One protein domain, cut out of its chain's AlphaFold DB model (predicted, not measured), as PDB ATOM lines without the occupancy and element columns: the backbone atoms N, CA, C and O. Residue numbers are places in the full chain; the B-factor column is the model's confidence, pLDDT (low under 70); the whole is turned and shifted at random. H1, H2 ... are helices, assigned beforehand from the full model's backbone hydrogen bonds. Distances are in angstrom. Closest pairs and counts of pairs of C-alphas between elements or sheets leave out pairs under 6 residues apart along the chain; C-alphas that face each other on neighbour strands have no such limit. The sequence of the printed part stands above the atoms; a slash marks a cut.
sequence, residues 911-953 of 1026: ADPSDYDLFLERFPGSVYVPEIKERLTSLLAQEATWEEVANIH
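This is residues 911 to 953 of the 1026 residues of an uncharacterized protein of Aurantimonas sp. 22II-16-19i (UniProt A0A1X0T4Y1). One long helix, H2, has a shorter helix, H1, folded back along its first part in a lopsided helical hairpin, while residues 944 to 953 stick out as a free arm. The printed part has 43 residues, with two named helices in the order H1, H2 and no named strand, an all-helix class. The whole is loose, with a radius of gyration of the C-alphas of 12.8 A and spans of 42 by 14 by 12 A.

H2, residues 929 to 952, touches H1, residues 913 to 922, with its residues 929 to 940 alone. The closest C-alphas are those of Leu 936 and Pro 913, 5.9 A apart. This hairpin's helices run opposite ways at a shallow tilt of 24 degrees. In both, every O i to N i+4 pair is within hydrogen-bond range.

H2 measures 34.8 A from C-alpha 929 at (190.137, 144.152, 156.579) to C-alpha 952 at (210.661, 167.952, 171.464). H1 begins at C-alpha 913 at (192.292, 153.221, 167.120) and measures 14.6 A.

The farthest C-alphas, of Gly 925 and His 953, are 42.3 A apart. The link is short, and the printed part has no cut. No printed residue is under pLDDT 70.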
ATOM      1  N   ALA A 911     187.925 158.363 165.236       73.81
ATOM      2  CA  ALA A 911     189.284 158.837 165.498       73.81
ATOM      3  C   ALA A 911     189.996 158.018 166.595       73.81
ATOM      4  O   ALA A 911     191.139 158.335 166.940       73.81
ATOM      5  N   ASP A 912     189.334 156.993 167.147       80.25
ATOM      6  CA  ASP A 912     189.888 156.089 168.157       80.25
ATOM      7  C   ASP A 912     190.420 154.803 167.486       80.25
ATOM      8  O   ASP A 912     189.640 154.079 166.861       80.25
ATOM      9  N   PRO A 913     191.725 154.484 167.600       82.38
ATOM     10  CA  PRO A 913     192.292 153.221 167.120       82.38
ATOM     11  C   PRO A 913     191.543 151.969 167.610       82.38
ATOM     12  O   PRO A 913     191.438 150.991 166.870       82.38
ATOM     13  N   SER A 914     190.966 152.017 168.815       83.00
ATOM     14  CA  SER A 914     190.271 150.893 169.456       83.00
ATOM     15  C   SER A 914     189.076 150.387 168.640       83.00
ATOM     16  O   SER A 914     188.804 149.187 168.619       83.00
ATOM     17  N   ASP A 915     188.380 151.279 167.927       85.12
ATOM     18  CA  ASP A 915     187.242 150.918 167.070       85.12
ATOM     19  C   ASP A 915     187.678 150.112 165.833       85.12
ATOM     20  O   ASP A 915     186.940 149.250 165.349       85.12
ATOM     21  N   TYR A 916     188.897 150.356 165.337       86.94
ATOM     22  CA  TYR A 916     189.478 149.611 164.220       86.94
ATOM     23  C   TYR A 916     189.913 148.207 164.659       86.94
ATOM     24  O   TYR A 916     189.621 147.242 163.954       86.94
ATOM     25  N   ASP A 917     190.524 148.059 165.838       86.00
ATOM     26  CA  ASP A 917     190.837 146.738 166.402       86.00
ATOM     27  C   ASP A 917     189.560 145.920 166.671       86.00
ATOM     28  O   ASP A 917     189.464 144.766 166.245       86.00
ATOM     29  N   LEU A 918     188.521 146.533 167.254       89.38
ATOM     30  CA  LEU A 918     187.212 145.893 167.455       89.38
ATOM     31  C   LEU A 918     186.550 145.446 166.137       89.38
ATOM     32  O   LEU A 918     185.883 144.408 166.103       89.38
ATOM     33  N   PHE A 919     186.745 146.180 165.036       90.69
ATOM     34  CA  PHE A 919     186.313 145.728 163.709       90.69
ATOM     35  C   PHE A 919     187.083 144.482 163.254       90.69
ATOM     36  O   PHE A 919     186.479 143.537 162.741       90.69
ATOM     37  N   LEU A 920     188.405 144.467 163.437       89.00
ATOM     38  CA  LEU A 920     189.274 143.368 163.008       89.00
ATOM     39  C   LEU A 920     189.036 142.079 163.804       89.00
ATOM     40  O   LEU A 920     189.098 140.997 163.217       89.00
ATOM     41  N   GLU A 921     188.713 142.180 165.094       89.62
ATOM     42  CA  GLU A 921     188.286 141.038 165.911       89.62
ATOM     43  C   GLU A 921     186.903 140.507 165.498       89.62
ATOM     44  O   GLU A 921     186.695 139.293 165.433       89.62
ATOM     45  N   ARG A 922     185.949 141.402 165.200       88.50
ATOM     46  CA  ARG A 922     184.555 141.039 164.892       88.50
ATOM     47  C   ARG A 922     184.351 140.537 163.461       88.50
ATOM     48  O   ARG A 922     183.503 139.673 163.239       88.50
ATOM     49  N   PHE A 923     185.114 141.054 162.498       90.56
ATOM     50  CA  PHE A 923     184.956 140.765 161.068       90.56
ATOM     51  C   PHE A 923     186.274 140.357 160.366       90.56
ATOM     52  O   PHE A 923     186.586 140.882 159.294       90.56
ATOM     53  N   PRO A 924     187.044 139.375 160.887       85.19
ATOM     54  CA  PRO A 924     188.393 139.043 160.402       85.19
ATOM     55  C   PRO A 924     188.458 138.512 158.958       85.19
ATOM     56  O   PRO A 924     189.545 138.430 158.386       85.19
ATOM     57  N   GLY A 925     187.316 138.140 158.369       73.44
ATOM     58  CA  GLY A 925     187.179 137.711 156.971       73.44
ATOM     59  C   GLY A 925     186.490 138.721 156.044       73.44
ATOM     60  O   GLY A 925     186.167 138.357 154.917       73.44
ATOM     61  N   SER A 926     186.212 139.950 156.499       83.44
ATOM     62  CA  SER A 926     185.570 140.977 155.666       83.44
ATOM     63  C   SER A 926     186.521 141.532 154.600       83.44
ATOM     64  O   SER A 926     187.732 141.638 154.807       83.44
ATOM     65  N   VAL A 927     185.962 141.950 153.462       74.38
ATOM     66  CA  VAL A 927     186.706 142.576 152.357       74.38
ATOM     67  C   VAL A 927     187.393 143.889 152.756       74.38
ATOM     68  O   VAL A 927     188.386 144.256 152.138       74.38
ATOM     69  N   TYR A 928     186.918 144.556 153.815       79.25
ATOM     70  CA  TYR A 928     187.459 145.829 154.315       79.25
ATOM     71  C   TYR A 928     188.667 145.671 155.261       79.25
ATOM     72  O   TYR A 928     189.294 146.657 155.641       79.25
ATOM     73  N   VAL A 929     189.029 144.439 155.643       81.81
ATOM     74  CA  VAL A 929     190.137 144.152 156.579       81.81
ATOM     75  C   VAL A 929     191.497 144.757 156.172       81.81
ATOM     76  O   VAL A 929     192.203 145.212 157.075       81.81
ATOM     77  N   PRO A 930     191.915 144.789 154.887       70.56
ATOM     78  CA  PRO A 930     193.180 145.422 154.497       70.56
ATOM     79  C   PRO A 930     193.183 146.938 154.743       70.56
ATOM     80  O   PRO A 930     194.114 147.456 155.353       70.56
ATOM     81  N   GLU A 931     192.112 147.620 154.339       74.19
ATOM     82  CA  GLU A 931     191.941 149.075 154.450       74.19
ATOM     83  C   GLU A 931     191.836 149.526 155.915       74.19
ATOM     84  O   GLU A 931     192.505 150.471 156.332       74.19
ATOM     85  N   ILE A 932     191.086 148.783 156.737       82.62
ATOM     86  CA  ILE A 932     190.996 149.003 158.188       82.62
ATOM     87  C   ILE A 932     192.377 148.876 158.857       82.62
ATOM     88  O   ILE A 932     192.722 149.705 159.699       82.62
ATOM     89  N   LYS A 933     193.202 147.893 158.460       79.31
ATOM     90  CA  LYS A 933     194.575 147.726 158.980       79.31
ATOM     91  C   LYS A 933     195.511 148.853 158.554       79.31
ATOM     92  O   LYS A 933     196.304 149.323 159.368       79.31
ATOM     93  N   GLU A 934     195.426 149.292 157.303       74.69
ATOM     94  CA  GLU A 934     196.209 150.419 156.792       74.69
ATOM     95  C   GLU A 934     195.838 151.724 157.517       74.69
ATOM     96  O   GLU A 934     196.716 152.445 158.003       74.69
ATOM     97  N   ARG A 935     194.536 151.978 157.701       79.50
ATOM     98  CA  ARG A 935     194.026 153.151 158.420       79.50
ATOM     99  C   ARG A 935     194.432 153.158 159.895       79.50
ATOM    100  O   ARG A 935     194.923 154.181 160.369       79.50
ATOM    101  N   LEU A 936     194.307 152.024 160.589       84.75
ATOM    102  CA  LEU A 936     194.780 151.841 161.965       84.75
ATOM    103  C   LEU A 936     196.291 152.103 162.086       84.75
ATOM    104  O   LEU A 936     196.721 152.873 162.942       84.75
ATOM    105  N   THR A 937     197.093 151.530 161.183       79.75
ATOM    106  CA  THR A 937     198.553 151.730 161.157       79.75
ATOM    107  C   THR A 937     198.910 153.211 160.980       79.75
ATOM    108  O   THR A 937     199.800 153.720 161.662       79.75
ATOM    109  N   SER A 938     198.183 153.924 160.116       77.06
ATOM    110  CA  SER A 938     198.353 155.366 159.891       77.06
ATOM    111  C   SER A 938     198.004 156.206 161.130       77.06
ATOM    112  O   SER A 938     198.765 157.106 161.497       77.06
ATOM    113  N   LEU A 939     196.909 155.882 161.831       81.12
ATOM    114  CA  LEU A 939     196.506 156.559 163.072       81.12
ATOM    115  C   LEU A 939     197.514 156.343 164.213       81.12
ATOM    116  O   LEU A 939     197.873 157.299 164.898       81.12
ATOM    117  N   LEU A 940     198.016 155.116 164.388       81.62
ATOM    118  CA  LEU A 940     199.030 154.804 165.401       81.62
ATOM    119  C   LEU A 940     200.372 155.495 165.105       81.62
ATOM    120  O   LEU A 940     200.996 156.044 166.014       81.62
ATOM    121  N   ALA A 941     200.795 155.536 163.837       77.38
ATOM    122  CA  ALA A 941     202.001 156.259 163.429       77.38
ATOM    123  C   ALA A 941     201.870 157.783 163.631       77.38
ATOM    124  O   ALA A 941     202.831 158.436 164.048       77.38
ATOM    125  N   GLN A 942     200.684 158.351 163.379       82.94
ATOM    126  CA  GLN A 942     200.391 159.759 163.659       82.94
ATOM    127  C   GLN A 942     200.493 160.080 165.156       82.94
ATOM    128  O   GLN A 942     201.091 161.095 165.509       82.94
ATOM    129  N   GLU A 943     199.965 159.218 166.030       84.75
ATOM    130  CA  GLU A 943     200.006 159.441 167.480       84.75
ATOM    131  C   GLU A 943     201.432 159.333 168.040       84.75
ATOM    132  O   GLU A 943     201.863 160.210 168.785       84.75
ATOM    133  N   ALA A 944     202.207 158.331 167.609       81.31
ATOM    134  CA  ALA A 944     203.611 158.195 168.005       81.31
ATOM    135  C   ALA A 944     204.463 159.401 167.554       81.31
ATOM    136  O   ALA A 944     205.253 159.937 168.331       81.31
ATOM    137  N   THR A 945     204.260 159.882 166.319       83.94
ATOM    138  CA  THR A 945     204.960 161.081 165.817       83.94
ATOM    139  C   THR A 945     204.505 162.345 166.552       83.94
ATOM    140  O   THR A 945     205.295 163.271 166.740       83.94
ATOM    141  N   TRP A 946     203.244 162.408 166.993       88.88
ATOM    142  CA  TRP A 946     202.759 163.510 167.818       88.88
ATOM    143  C   TRP A 946     203.386 163.511 169.210       88.88
ATOM    144  O   TRP A 946     203.809 164.570 169.662       88.88
ATOM    145  N   GLU A 947     203.499 162.357 169.871       86.25
ATOM    146  CA  GLU A 947     204.153 162.251 171.178       86.25
ATOM    147  C   GLU A 947     205.635 162.654 171.097       86.25
ATOM    148  O   GLU A 947     206.109 163.427 171.933       86.25
ATOM    149  N   GLU A 948     206.363 162.228 170.058       83.75
ATOM    150  CA  GLU A 948     207.741 162.678 169.805       83.75
ATOM    151  C   GLU A 948     207.811 164.210 169.662       83.75
ATOM    152  O   GLU A 948     208.564 164.888 170.365       83.75
ATOM    153  N   VAL A 949     206.978 164.779 168.790       89.88
ATOM    154  CA  VAL A 949     206.954 166.219 168.492       89.88
ATOM    155  C   VAL A 949     206.479 167.052 169.692       89.88
ATOM    156  O   VAL A 949     206.990 168.152 169.923       89.88
ATOM    157  N   ALA A 950     205.560 166.524 170.502       87.81
ATOM    158  CA  ALA A 950     205.112 167.125 171.752       87.81
ATOM    159  C   ALA A 950     206.235 167.185 172.797       87.81
ATOM    160  O   ALA A 950     206.384 168.217 173.450       87.81
ATOM    161  N   ASN A 951     207.049 166.129 172.903       84.56
ATOM    162  CA  ASN A 951     208.203 166.066 173.802       84.56
ATOM    163  C   ASN A 951     209.392 166.927 173.330       84.56
ATOM    164  O   ASN A 951     210.098 167.492 174.163       84.56
ATOM    165  N   ILE A 952     209.616 167.064 172.016       90.56
ATOM    166  CA  ILE A 952     210.661 167.952 171.464       90.56
ATOM    167  C   ILE A 952     210.309 169.436 171.675       90.56
ATOM    168  O   ILE A 952     211.204 170.260 171.861       90.56
ATOM    169  N   HIS A 953     209.017 169.779 171.632       86.88
ATOM    170  CA  HIS A 953     208.474 171.115 171.902       86.88
ATOM    171  C   HIS A 953     209.172 172.274 171.156       86.88
ATOM    172  O   HIS A 953     209.402 173.347 171.711       86.88
TER     173      HIS A 953